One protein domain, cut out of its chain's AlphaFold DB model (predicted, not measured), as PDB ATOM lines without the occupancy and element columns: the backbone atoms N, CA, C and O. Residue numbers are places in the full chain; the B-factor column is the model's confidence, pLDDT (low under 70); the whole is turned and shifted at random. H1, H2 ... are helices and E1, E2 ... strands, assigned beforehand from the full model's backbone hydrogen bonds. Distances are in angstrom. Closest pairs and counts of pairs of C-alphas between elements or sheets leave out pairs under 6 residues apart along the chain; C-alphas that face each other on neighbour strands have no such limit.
ATOM      1  N   VAL A   3     -29.853  19.765   4.863       94.19
ATOM      2  CA  VAL A   3     -30.909  20.290   3.984       94.19
ATOM      3  C   VAL A   3     -30.268  21.282   3.019       94.19
ATOM      4  O   VAL A   3     -29.589  22.211   3.458       94.19
ATOM      5  N   LEU A   4     -30.462  21.069   1.721       94.00
ATOM      6  CA  LEU A   4     -29.911  21.917   0.673       94.00
ATOM      7  C   LEU A   4     -30.793  23.155   0.511       94.00
ATOM      8  O   LEU A   4     -32.003  23.053   0.319       94.00
ATOM      9  N   GLN A   5     -30.172  24.328   0.611       90.94
ATOM     10  CA  GLN A   5     -30.842  25.602   0.381       90.94
ATOM     11  C   GLN A   5     -30.779  25.912  -1.113       90.94
ATOM     12  O   GLN A   5     -29.689  26.018  -1.670       90.94
ATOM     13  N   LEU A   6     -31.941  26.021  -1.751       89.12
ATOM     14  CA  LEU A   6     -32.072  26.380  -3.160       89.12
ATOM     15  C   LEU A   6     -32.641  27.795  -3.287       89.12
ATOM     16  O   LEU A   6     -33.349  28.262  -2.396       89.12
ATOM     17  N   GLU A   7     -32.347  28.472  -4.398       82.62
ATOM     18  CA  GLU A   7     -32.924  29.791  -4.693       82.62
ATOM     19  C   GLU A   7     -34.398  29.672  -5.103       82.62
ATOM     20  O   GLU A   7     -35.211  30.550  -4.811       82.62
ATOM     21  N   GLN A   8     -34.753  28.566  -5.758       78.25
ATOM     22  CA  GLN A   8     -36.125  28.243  -6.123       78.25
ATOM     23  C   GLN A   8     -36.908  27.666  -4.937       78.25
ATOM     24  O   GLN A   8     -36.460  26.743  -4.257       78.25
ATOM     25  N   GLU A   9     -38.144  28.137  -4.756       72.88
ATOM     26  CA  GLU A   9     -39.103  27.493  -3.861       72.88
ATOM     27  C   GLU A   9     -39.595  26.183  -4.494       72.88
ATOM     28  O   GLU A   9     -40.230  26.175  -5.554       72.88
ATOM     29  N   VAL A  10     -39.264  25.057  -3.860       78.25
ATOM     30  CA  VAL A  10     -39.625  23.713  -4.325       78.25
ATOM     31  C   VAL A  10     -40.595  23.070  -3.339       78.25
ATOM     32  O   VAL A  10     -40.489  23.269  -2.131       78.25
ATOM     33  N   ALA A  11     -41.520  22.250  -3.845       72.75
ATOM     34  CA  ALA A  11     -42.530  21.568  -3.031       72.75
ATOM     35  C   ALA A  11     -41.940  20.636  -1.951       72.75
ATOM     36  O   ALA A  11     -42.595  20.381  -0.943       72.75
ATOM     37  N   ALA A  12     -40.721  20.132  -2.160       80.25
ATOM     38  CA  ALA A  12     -39.974  19.358  -1.181       80.25
ATOM     39  C   ALA A  12     -38.531  19.868  -1.115       80.25
ATOM     40  O   ALA A  12     -37.902  20.095  -2.148       80.25
ATOM     41  N   SER A  13     -38.017  20.055   0.101       88.81
ATOM     42  CA  SER A  13     -36.647  20.517   0.316       88.81
ATOM     43  C   SER A  13     -35.662  19.368   0.085       88.81
ATOM     44  O   SER A  13     -35.733  18.371   0.811       88.81
ATOM     45  N   PRO A  14     -34.734  19.483  -0.879       94.56
ATOM     46  CA  PRO A  14     -33.746  18.444  -1.096       94.56
ATOM     47  C   PRO A  14     -32.766  18.353   0.075       94.56
ATOM     48  O   PRO A  14     -32.485  19.333   0.771       94.56
ATOM     49  N   TYR A  15     -32.226  17.162   0.295       96.12
ATOM     50  CA  TYR A  15     -31.275  16.863   1.355       96.12
ATOM     51  C   TYR A  15     -30.119  16.009   0.850       96.12
ATOM     52  O   TYR A  15     -30.254  15.240  -0.097       96.12
ATOM     53  N   PHE A  16     -28.986  16.111   1.540       97.56
ATOM     54  CA  PHE A  16     -27.800  15.302   1.307       97.56
ATOM     55  C   PHE A  16     -27.366  14.586   2.592       97.56
ATOM     56  O   PHE A  16     -27.194  15.197   3.654       97.56
ATOM     57  N   VAL A  17     -27.198  13.267   2.524       97.19
ATOM     58  CA  VAL A  17     -26.726  12.433   3.634       97.19
ATOM     59  C   VAL A  17     -25.368  11.864   3.274       97.19
ATOM     60  O   VAL A  17     -25.268  10.901   2.523       97.19
ATOM     61  N   ILE A  18     -24.321  12.453   3.845       96.75
ATOM     62  CA  ILE A  18     -22.955  11.963   3.679       96.75
ATOM     63  C   ILE A  18     -22.798  10.637   4.422       96.75
ATOM     64  O   ILE A  18     -23.127  10.559   5.609       96.75
ATOM     65  N   HIS A  19     -22.246   9.631   3.748       95.25
ATOM     66  CA  HIS A  19     -21.873   8.353   4.365       95.25
ATOM     67  C   HIS A  19     -20.399   7.988   4.155       95.25
ATOM     68  O   HIS A  19     -19.859   7.212   4.943       95.25
ATOM     69  N   HIS A  20     -19.718   8.599   3.181       95.19
ATOM     70  CA  HIS A  20     -18.297   8.373   2.942       95.19
ATOM     71  C   HIS A  20     -17.555   9.667   2.594       95.19
ATOM     72  O   HIS A  20     -18.092  10.552   1.928       95.19
ATOM     73  N   GLN A  21     -16.311   9.782   3.057       94.50
ATOM     74  CA  GLN A  21     -15.413  10.887   2.734       94.50
ATOM     75  C   GLN A  21     -13.983  10.369   2.647       94.50
ATOM     76  O   GLN A  21     -13.506   9.721   3.582       94.50
ATOM     77  N   GLU A  22     -13.283  10.727   1.582       92.81
ATOM     78  CA  GLU A  22     -11.876  10.396   1.401       92.81
ATOM     79  C   GLU A  22     -11.104  11.566   0.793       92.81
ATOM     80  O   GLU A  22     -11.649  12.386   0.051       92.81
ATOM     81  N   LEU A  23      -9.822  11.661   1.135       90.31
ATOM     82  CA  LEU A  23      -8.897  12.542   0.437       90.31
ATOM     83  C   LEU A  23      -8.393  11.793  -0.797       90.31
ATOM     84  O   LEU A  23      -7.937  10.654  -0.680       90.31
ATOM     85  N   SER A  24      -8.460  12.433  -1.959       81.31
ATOM     86  CA  SER A  24      -7.966  11.859  -3.204       81.31
ATOM     87  C   SER A  24      -6.482  11.525  -3.083       81.31
ATOM     88  O   SER A  24      -5.663  12.357  -2.692       81.31
ATOM     89  N   SER A  25      -6.123  10.297  -3.448       74.62
ATOM     90  CA  SER A  25      -4.730   9.848  -3.467       74.62
ATOM     91  C   SER A  25      -3.948  10.363  -4.678       74.62
ATOM     92  O   SER A  25      -2.728  10.220  -4.708       74.62
ATOM     93  N   SER A  26      -4.631  10.886  -5.706       69.25
ATOM     94  CA  SER A  26      -4.004  11.309  -6.965       69.25
ATOM     95  C   SER A  26      -3.681  12.799  -7.024       69.25
ATOM     96  O   SER A  26      -2.773  13.188  -7.752       69.25
ATOM     97  N   GLU A  27      -4.423  13.631  -6.294       67.69
ATOM     98  CA  GLU A  27      -4.255  15.083  -6.289       67.69
ATOM     99  C   GLU A  27      -4.245  15.587  -4.849       67.69
ATOM    100  O   GLU A  27      -5.215  15.405  -4.110       67.69
ATOM    101  N   GLU A  28      -3.143  16.233  -4.458       68.19
ATOM    102  CA  GLU A  28      -3.073  16.922  -3.173       68.19
ATOM    103  C   GLU A  28      -4.227  17.937  -3.091       68.19
ATOM    104  O   GLU A  28      -4.441  18.735  -4.002       68.19
ATOM    105  N   SER A  29      -4.986  17.878  -1.992       82.69
ATOM    106  CA  SER A  29      -6.080  18.806  -1.659       82.69
ATOM    107  C   SER A  29      -7.429  18.628  -2.377       82.69
ATOM    108  O   SER A  29      -8.264  19.524  -2.262       82.69
ATOM    109  N   THR A  30      -7.712  17.496  -3.035       88.94
ATOM    110  CA  THR A  30      -9.089  17.157  -3.466       88.94
ATOM    111  C   THR A  30      -9.734  16.166  -2.493       88.94
ATOM    112  O   THR A  30      -9.188  15.098  -2.244       88.94
ATOM    113  N   TRP A  31     -10.913  16.490  -1.966       92.12
ATOM    114  CA  TRP A  31     -11.766  15.583  -1.192       92.12
ATOM    115  C   TRP A  31     -12.874  15.013  -2.068       92.12
ATOM    116  O   TRP A  31     -13.503  15.757  -2.816       92.12
ATOM    117  N   VAL A  32     -13.157  13.722  -1.920       94.44
ATOM    118  CA  VAL A  32     -14.316  13.056  -2.517       94.44
ATOM    119  C   VAL A  32     -15.293  12.711  -1.402       94.44
ATOM    120  O   VAL A  32     -14.957  12.020  -0.441       94.44
ATOM    121  N   ILE A  33     -16.510  13.230  -1.508       95.88
ATOM    122  CA  ILE A  33     -17.561  13.099  -0.500       95.88
ATOM    123  C   ILE A  33     -18.732  12.377  -1.152       95.88
ATOM    124  O   ILE A  33     -19.350  12.915  -2.067       95.88
ATOM    125  N   SER A  34     -19.037  11.167  -0.686       97.44
ATOM    126  CA  SER A  34     -20.143  10.360  -1.210       97.44
ATOM    127  C   SER A  34     -21.314  10.329  -0.236       97.44
ATOM    128  O   SER A  34     -21.145  10.314   0.994       97.44
ATOM    129  N   GLY A  35     -22.517  10.354  -0.789       97.81
ATOM    130  CA  GLY A  35     -23.738  10.417  -0.013       97.81
ATOM    131  C   GLY A  35     -24.990  10.189  -0.843       97.81
ATOM    132  O   GLY A  35     -24.950  10.119  -2.067       97.81
ATOM    133  N   ILE A  36     -26.122  10.148  -0.148       98.25
ATOM    134  CA  ILE A  36     -27.447  10.068  -0.761       98.25
ATOM    135  C   ILE A  36     -28.017  11.475  -0.916       98.25
ATOM    136  O   ILE A  36     -28.129  12.208   0.071       98.25
ATOM    137  N   LEU A  37     -28.396  11.838  -2.139       98.12
ATOM    138  CA  LEU A  37     -29.221  13.004  -2.447       98.12
ATOM    139  C   LEU A  37     -30.681  12.564  -2.551       98.12
ATOM    140  O   LEU A  37     -30.977  11.609  -3.267       98.12
ATOM    141  N   GLY A  38     -31.593  13.291  -1.911       96.00
ATOM    142  CA  GLY A  38     -33.018  13.028  -2.072       96.00
ATOM    143  C   GLY A  38     -33.923  14.220  -1.803       96.00
ATOM    144  O   GLY A  38     -33.481  15.254  -1.314       96.00
ATOM    145  N   ASP A  39     -35.202  14.072  -2.148       93.88
ATOM    146  CA  ASP A  39     -36.284  15.042  -1.899       93.88
ATOM    147  C   ASP A  39     -37.553  14.376  -1.325       93.88
ATOM    148  O   ASP A  39     -38.639  14.955  -1.331       93.88
ATOM    149  N   GLY A  40     -37.430  13.131  -0.849       91.75
ATOM    150  CA  GLY A  40     -38.541  12.301  -0.372       91.75
ATOM    151  C   GLY A  40     -39.310  11.563  -1.475       91.75
ATOM    152  O   GLY A  40     -40.102  10.676  -1.161       91.75
ATOM    153  N   TRP A  41     -39.073  11.889  -2.749       92.94
ATOM    154  CA  TRP A  41     -39.630  11.183  -3.912       92.94
ATOM    155  C   TRP A  41     -38.549  10.455  -4.708       92.94
ATOM    156  O   TRP A  41     -38.813   9.425  -5.324       92.94
ATOM    157  N   TYR A  42     -37.342  11.009  -4.707       95.31
ATOM    158  CA  TYR A  42     -36.133  10.441  -5.274       95.31
ATOM    159  C   TYR A  42     -35.075  10.307  -4.175       95.31
ATOM    160  O   TYR A  42     -34.963  11.190  -3.324       95.31
ATOM    161  N   GLU A  43     -34.306   9.220  -4.219       96.88
ATOM    162  CA  GLU A  43     -33.085   9.011  -3.441       96.88
ATOM    163  C   GLU A  43     -32.052   8.343  -4.347       96.88
ATOM    164  O   GLU A  43     -32.317   7.267  -4.879       96.88
ATOM    165  N   GLY A  44     -30.887   8.966  -4.513       97.69
ATOM    166  CA  GLY A  44     -29.825   8.426  -5.356       97.69
ATOM    167  C   GLY A  44     -28.431   8.785  -4.863       97.69
ATOM    168  O   GLY A  44     -28.227   9.776  -4.155       97.69
ATOM    169  N   GLU A  45     -27.467   7.949  -5.234       98.31
ATOM    170  CA  GLU A  45     -26.070   8.078  -4.822       98.31
ATOM    171  C   GLU A  45     -25.373   9.204  -5.602       98.31
ATOM    172  O   GLU A  45     -25.462   9.297  -6.834       98.31
ATOM    173  N   VAL A  46     -24.657  10.063  -4.875       98.19
ATOM    174  CA  VAL A  46     -23.935  11.218  -5.411       98.19
ATOM    175  C   VAL A  46     -22.538  11.292  -4.808       98.19
ATOM    176  O   VAL A  46     -22.377  11.233  -3.590       98.19
ATOM    177  N   ALA A  47     -21.539  11.498  -5.664       97.50
ATOM    178  CA  ALA A  47     -20.175  11.832  -5.268       97.50
ATOM    179  C   ALA A  47     -19.876  13.299  -5.602       97.50
ATOM    180  O   ALA A  47     -20.122  13.754  -6.722       97.50
ATOM    181  N   VAL A  48     -19.333  14.034  -4.634       96.94
ATOM    182  CA  VAL A  48     -18.953  15.442  -4.770       96.94
ATOM    183  C   VAL A  48     -17.457  15.584  -4.536       96.94
ATOM    184  O   VAL A  48     -16.949  15.236  -3.472       96.94
ATOM    185  N   GLU A  49     -16.760  16.116  -5.530       94.88
ATOM    186  CA  GLU A  49     -15.340  16.444  -5.453       94.88
ATOM    187  C   GLU A  49     -15.187  17.912  -5.063       94.88
ATOM    188  O   GLU A  49     -15.780  18.780  -5.705       94.88
ATOM    189  N   VAL A  50     -14.414  18.192  -4.014       92.12
ATOM    190  CA  VAL A  50     -14.197  19.537  -3.463       92.12
ATOM    191  C   VAL A  50     -12.700  19.796  -3.318       92.12
ATOM    192  O   VAL A  50     -11.969  18.930  -2.844       92.12
ATOM    193  N   GLY A  51     -12.241  21.000  -3.667       88.94
ATOM    194  CA  GLY A  51     -10.839  21.404  -3.549       88.94
ATOM    195  C   GLY A  51     -10.234  21.759  -4.902       88.94
ATOM    196  O   GLY A  51     -10.823  22.550  -5.641       88.94
ATOM    197  N   ALA A  52      -9.060  21.196  -5.211       86.50
ATOM    198  CA  ALA A  52      -8.347  21.463  -6.465       86.50
ATOM    199  C   ALA A  52      -9.158  21.051  -7.706       86.50
ATOM    200  O   ALA A  52      -9.117  21.735  -8.731       86.50
ATOM    201  N   ARG A  53      -9.950  19.983  -7.584       87.88
ATOM    202  CA  ARG A  53     -10.948  19.566  -8.567       87.88
ATOM    203  C   ARG A  53     -12.356  19.728  -7.998       87.88
ATOM    204  O   ARG A  53     -12.611  19.409  -6.839       87.88
ATOM    205  N   GLN A  54     -13.266  20.212  -8.841       91.81
ATOM    206  CA  GLN A  54     -14.689  20.319  -8.537       91.81
ATOM    207  C   GLN A  54     -15.495  19.523  -9.560       91.81
ATOM    208  O   GLN A  54     -15.397  19.764 -10.763       91.81
ATOM    209  N   GLY A  55     -16.292  18.580  -9.071       94.94
ATOM    210  CA  GLY A  55     -17.270  17.846  -9.868       94.94
ATOM    211  C   GLY A  55     -18.390  17.272  -9.004       94.94
ATOM    212  O   GLY A  55     -18.191  17.011  -7.819       94.94
ATOM    213  N   VAL A  56     -19.568  17.084  -9.598       97.75
ATOM    214  CA  VAL A  56     -20.678  16.338  -8.991       97.75
ATOM    215  C   VAL A  56     -21.038  15.201  -9.931       97.75
ATOM    216  O   VAL A  56     -21.376  15.434 -11.092       97.75
ATOM    217  N   THR A  57     -20.965  13.976  -9.423       98.06
ATOM    218  CA  THR A  57     -21.308  12.762 -10.164       98.06
ATOM    219  C   THR A  57     -22.560  12.150  -9.562       98.06
ATOM    220  O   THR A  57     -22.570  11.810  -8.382       98.06
ATOM    221  N   PHE A  58     -23.601  11.988 -10.377       98.31
ATOM    222  CA  PHE A  58     -24.837  11.304 -10.000       98.31
ATOM    223  C   PHE A  58     -24.772   9.871 -10.531       98.31
ATOM    224  O   PHE A  58     -24.739   9.670 -11.744       98.31
ATOM    225  N   ALA A  59     -24.746   8.872  -9.649       97.75
ATOM    226  CA  ALA A  59     -24.601   7.474 -10.066       97.75
ATOM    227  C   ALA A  59     -25.745   7.030 -11.001       97.75
ATOM    228  O   ALA A  59     -25.539   6.277 -11.957       97.75
ATOM    229  N   ASP A  60     -26.943   7.570 -10.784       97.69
ATOM    230  CA  ASP A  60     -28.141   7.231 -11.550       97.69
ATOM    231  C   ASP A  60     -28.109   7.716 -13.008       97.69
ATOM    232  O   ASP A  60     -28.942   7.296 -13.807       97.69
ATOM    233  N   GLU A  61     -27.098   8.486 -13.433       97.38
ATOM    234  CA  GLU A  61     -26.848   8.714 -14.866       97.38
ATOM    235  C   GLU A  61     -26.585   7.400 -15.631       97.38
ATOM    236  O   GLU A  61     -26.851   7.331 -16.846       97.38
ATOM    237  N   TRP A  62     -26.112   6.368 -14.917       97.62
ATOM    238  CA  TRP A  62     -25.865   5.013 -15.414       97.62
ATOM    239  C   TRP A  62     -26.840   3.963 -14.867       97.62
ATOM    240  O   TRP A  62     -27.134   3.013 -15.593       97.62
ATOM    241  N   PHE A  63     -27.339   4.111 -13.634       95.06
ATOM    242  CA  PHE A  63     -28.177   3.086 -12.992       95.06
ATOM    243  C   PHE A  63     -29.687   3.302 -13.167       95.06
ATOM    244  O   PHE A  63     -30.387   2.346 -13.497       95.06
ATOM    245  N   ASP A  64     -30.189   4.532 -13.016       96.44
ATOM    246  CA  ASP A  64     -31.614   4.859 -13.190       96.44
ATOM    247  C   ASP A  64     -31.820   6.287 -13.720       96.44
ATOM    248  O   ASP A  64     -32.248   7.225 -13.039       96.44
ATOM    249  N   ARG A  65     -31.543   6.448 -15.015       97.06
ATOM    250  CA  ARG A  65     -31.630   7.753 -15.675       97.06
ATOM    251  C   ARG A  65     -33.051   8.327 -15.659       97.06
ATOM    252  O   ARG A  65     -33.214   9.543 -15.720       97.06
ATOM    253  N   LEU A  66     -34.086   7.485 -15.613       97.50
ATOM    254  CA  LEU A  66     -35.477   7.945 -15.624       97.50
ATOM    255  C   LEU A  66     -35.868   8.561 -14.280       97.50
ATOM    256  O   LEU A  66     -36.506   9.621 -14.269       97.50
ATOM    257  N   ALA A  67     -35.463   7.945 -13.168       96.56
ATOM    258  CA  ALA A  67     -35.665   8.503 -11.836       96.56
ATOM    259  C   ALA A  67     -34.898   9.824 -11.669       96.56
ATOM    260  O   ALA A  67     -35.497  10.835 -11.287       96.56
ATOM    261  N   LEU A  68     -33.624   9.852 -12.073       97.44
ATOM    262  CA  LEU A  68     -32.790  11.055 -12.022       97.44
ATOM    263  C   LEU A  68     -33.357  12.199 -12.879       97.44
ATOM    264  O   LEU A  68     -33.451  13.339 -12.428       97.44
ATOM    265  N   ASN A  69     -33.812  11.906 -14.101       96.88
ATOM    266  CA  ASN A  69     -34.459  12.908 -14.953       96.88
ATOM    267  C   ASN A  69     -35.763  13.421 -14.332       96.88
ATOM    268  O   ASN A  69     -36.066  14.608 -14.413       96.88
ATOM    269  N   SER A  70     -36.542  12.544 -13.695       95.31
ATOM    270  CA  SER A  70     -37.774  12.944 -13.012       95.31
ATOM    271  C   SER A  70     -37.490  13.893 -11.849       95.31
ATOM    272  O   SER A  70     -38.263  14.828 -11.640       95.31
ATOM    273  N   PHE A  71     -36.392  13.678 -11.118       95.31
ATOM    274  CA  PHE A  71     -35.893  14.597 -10.096       95.31
ATOM    275  C   PHE A  71     -35.506  15.956 -10.697       95.31
ATOM    276  O   PHE A  71     -36.049  16.980 -10.280       95.31
ATOM    277  N   PHE A  72     -34.683  15.976 -11.750       95.75
ATOM    278  CA  PHE A  72     -34.250  17.233 -12.376       95.75
ATOM    279  C   PHE A  72     -35.341  17.978 -13.158       95.75
ATOM    280  O   PHE A  72     -35.226  19.173 -13.408       95.75
ATOM    281  N   ASN A  73     -36.449  17.320 -13.498       94.12
ATOM    282  CA  ASN A  73     -37.629  18.012 -14.020       94.12
ATOM    283  C   ASN A  73     -38.327  18.882 -12.960       94.12
ATOM    284  O   ASN A  73     -39.112  19.761 -13.314       94.12
ATOM    285  N   ARG A  74     -38.093  18.617 -11.668       91.75
ATOM    286  CA  ARG A  74     -38.670  19.385 -10.552       91.75
ATOM    287  C   ARG A  74     -37.709  20.431 -10.007       91.75
ATOM    288  O   ARG A  74     -38.163  21.451  -9.493       91.75
ATOM    289  N   ILE A  75     -36.411  20.147 -10.073       92.44
ATOM    290  CA  ILE A  75     -35.356  20.933  -9.444       92.44
ATOM    291  C   ILE A  75     -34.230  21.136 -10.451       92.44
ATOM    292  O   ILE A  75     -33.739  20.176 -11.037       92.44
ATOM    293  N   ASP A  76     -33.793  22.379 -10.614       93.62
ATOM    294  CA  ASP A  76     -32.675  22.701 -11.490       93.62
ATOM    295  C   ASP A  76     -31.369  22.016 -11.041       93.62
ATOM    296  O   ASP A  76     -30.992  22.045  -9.864       93.62
ATOM    297  N   ARG A  77     -30.669  21.397 -11.997       95.62
ATOM    298  CA  ARG A  77     -29.440  20.638 -11.731       95.62
ATOM    299  C   ARG A  77     -28.321  21.535 -11.212       95.62
ATOM    300  O   ARG A  77     -27.625  21.145 -10.274       95.62
ATOM    301  N   ASP A  78     -28.156  22.718 -11.794       95.38
ATOM    302  CA  ASP A  78     -27.062  23.620 -11.444       95.38
ATOM    303  C   ASP A  78     -27.264  24.194 -10.037       95.38
ATOM    304  O   ASP A  78     -26.312  24.256  -9.256       95.38
ATOM    305  N   GLN A  79     -28.509  24.503  -9.656       94.94
ATOM    306  CA  GLN A  79     -28.851  24.882  -8.282       94.94
ATOM    307  C   GLN A  79     -28.530  23.773  -7.271       94.94
ATOM    308  O   GLN A  79     -27.981  24.062  -6.208       94.94
ATOM    309  N   VAL A  80     -28.815  22.504  -7.588       95.81
ATOM    310  CA  VAL A  80     -28.455  21.372  -6.712       95.81
ATOM    311  C   VAL A  80     -26.943  21.265  -6.559       95.81
ATOM    312  O   VAL A  80     -26.450  21.145  -5.437       95.81
ATOM    313  N   CYS A  81     -26.195  21.340  -7.661       97.06
ATOM    314  CA  CYS A  81     -24.737  21.306  -7.624       97.06
ATOM    315  C   CYS A  81     -24.164  22.466  -6.794       97.06
ATOM    316  O   CYS A  81     -23.317  22.241  -5.930       97.06
ATOM    317  N   ALA A  82     -24.662  23.689  -6.987       95.12
ATOM    318  CA  ALA A  82     -24.248  24.852  -6.209       95.12
ATOM    319  C   ALA A  82     -24.552  24.683  -4.711       95.12
ATOM    320  O   ALA A  82     -23.685  24.937  -3.872       95.12
ATOM    321  N   ALA A  83     -25.747  24.196  -4.367       95.19
ATOM    322  CA  ALA A  83     -26.139  23.959  -2.983       95.19
ATOM    323  C   ALA A  83     -25.304  22.857  -2.313       95.19
ATOM    324  O   ALA A  83     -24.964  22.985  -1.137       95.19
ATOM    325  N   LEU A  84     -24.915  21.809  -3.050       96.19
ATOM    326  CA  LEU A  84     -23.981  20.786  -2.566       96.19
ATOM    327  C   LEU A  84     -22.617  21.401  -2.231       96.19
ATOM    328  O   LEU A  84     -22.097  21.171  -1.141       96.19
ATOM    329  N   TYR A  85     -22.058  22.234  -3.113       95.38
ATOM    330  CA  TYR A  85     -20.792  22.913  -2.825       95.38
ATOM    331  C   TYR A  85     -20.882  23.848  -1.629       95.38
ATOM    332  O   TYR A  85     -20.007  23.815  -0.767       95.38
ATOM    333  N   GLN A  86     -21.946  24.644  -1.536       93.31
ATOM    334  CA  GLN A  86     -22.156  25.530  -0.394       93.31
ATOM    335  C   GLN A  86     -22.247  24.732   0.910       93.31
ATOM    336  O   GLN A  86     -21.542  25.041   1.869       93.31
ATOM    337  N   ALA A  87     -23.046  23.663   0.929       92.44
ATOM    338  CA  ALA A  87     -23.205  22.784   2.083       92.44
ATOM    339  C   ALA A  87     -21.879  22.158   2.549       92.44
ATOM    340  O   ALA A  87     -21.648  22.014   3.752       92.44
ATOM    341  N   LEU A  88     -21.006  21.784   1.612       91.69
ATOM    342  CA  LEU A  88     -19.735  21.128   1.919       91.69
ATOM    343  C   LEU A  88     -18.607  22.122   2.232       91.69
ATOM    344  O   LEU A  88     -17.741  21.798   3.041       91.69
ATOM    345  N   ALA A  89     -18.653  23.344   1.697       84.38
ATOM    346  CA  ALA A  89     -17.689  24.402   2.003       84.38
ATOM    347  C   ALA A  89     -17.722  24.820   3.487       84.38
ATOM    348  O   ALA A  89     -16.675  25.060   4.090       84.38
ATOM    349  N   PHE A  90     -18.902  24.841   4.120       61.06
ATOM    350  CA  PHE A  90     -19.015  25.133   5.558       61.06
ATOM    351  C   PHE A  90     -18.302  24.097   6.439       61.06
ATOM    352  O   PHE A  90     -17.759  24.453   7.486       61.06
ATOM    353  N   ASN A  91     -18.232  22.833   6.008       59.16
ATOM    354  CA  ASN A  91     -17.541  21.786   6.765       59.16
ATOM    355  C   ASN A  91     -16.010  21.919   6.726       59.16
ATOM    356  O   ASN A  91     -15.339  21.366   7.597       59.16
ATOM    357  N   ASP A  92     -15.452  22.671   5.775       55.41
ATOM    358  CA  ASP A  92     -14.006  22.899   5.684       55.41
ATOM    359  C   ASP A  92     -13.530  23.922   6.738       55.41
ATOM    360  O   ASP A  92     -12.529  23.726   7.429       55.41
ATOM    361  N   THR A  93     -14.332  24.968   6.992       48.06
ATOM    362  CA  THR A  93     -14.002  26.017   7.983       48.06
ATOM    363  C   THR A  93     -13.940  25.535   9.439       48.06
ATOM    364  O   THR A  93     -13.240  26.141  10.248       48.06
ATOM    365  N   GLY A  94     -14.606  24.427   9.782       41.47
ATOM    366  CA  GLY A  94     -14.521  23.800  11.109       41.47
ATOM    367  C   GLY A  94     -13.370  22.798  11.265       41.47
ATOM    368  O   GLY A  94     -13.106  22.329  12.372       41.47
ATOM    369  N   ARG A  95     -12.682  22.443  10.173       47.94
ATOM    370  CA  ARG A  95     -11.666  21.381  10.164       47.94
ATOM    371  C   ARG A  95     -10.255  21.898  10.435       47.94
ATOM    372  O   ARG A  95      -9.414  21.154  10.931       47.94
TER     373      ARG A  95
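AT A GLANCE: This is residues 3 to 95 of the 130 residues of an uncharacterized protein of Desulfuromonadales bacterium C00003107 (UniProt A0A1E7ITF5). Look for a strongly twisted wall of four antiparallel strands with one long helix, H3, packed over one face, so two layers; at one end of the sheet the short helices H1 and H2 make a corner that only grazes it. Before the sheet, residues 3 to 14 form a long stretch with no named element. The printed part has 93 residues, with named elements in the order E1 E2 E3 E4 H1 H2 H3; the sheet's order is E1 - E2 - E3 - E4, and the class is mixed, helices and strands. The whole is compact, with a radius of gyration of the C-alphas of 13.2 A and spans of 38 by 28 by 20 A.

HOW THE PARTS SIT: Pass residues 3 to 14 and come to E1, residues 15 to 23, an edge strand that bends by 65 degrees at residue 19. It forms a hairpin with E2, residues 30 to 38, which bends by 51 degrees at residue 35; look at N 17 and O 36, 2.8 A apart and within hydrogen-bond range. E2 forms a hairpin with E3, residues 43 to 51, where N 33 and O 48 are within hydrogen-bond range at 2.8 A. E3 forms a hairpin with E4, residues 55 to 58, the other edge strand, with N 47 and O 57 within range at 2.9 A. These four strands are a meander, each the antiparallel neighbour of the one before; E1 and E4 are apart. Next come H1, residues 60 to 63, and H2, residues 65 to 72, which each only graze the sheet. They only just touch, and only at the corner by their link, with 3 pairs of C-alphas within 8 A; the closest, those of Asp 60 and Leu 68, are 6.0 A apart. H3, residues 77 to 93, is on the sheet; its closest C-alphas to E4 are those of Cys 81 and Val 56, 6.6 A apart, and to E3 those of Tyr 85 and Val 50, 7.4 A apart. H2 and H3 meet only through their link, and H1 and H3 are apart. In H2 every O i to N i+4 pair is within hydrogen-bond range, in H3 10 of 13 are, and H1 is too short for such a pair.

IN THESE COORDINATES: Find C-alpha 15 at (-31.275, 16.863, 1.355); from there E1 runs 22.8 A to C-alpha 23. E2 measures 24.3 A, E3 25.5 A and E4 10.0 A from first to last C-alpha; H1 measures 4.4 A and H2 10.4 A. H3 begins at C-alpha 77 at (-29.440, 20.638, -11.731) and runs 25.6 A to C-alpha 93 at (-14.002, 26.017, 7.983).

THE WHOLE: The two C-alphas farthest apart are those of Ala 11 and Ser 26, at 40.1 A. The printed part has no cut; the link E1 to E2 is short and the other links are tight. The mean pLDDT of the printed part is 89.5, with residues 26 to 28 and 90 to 95 under 70.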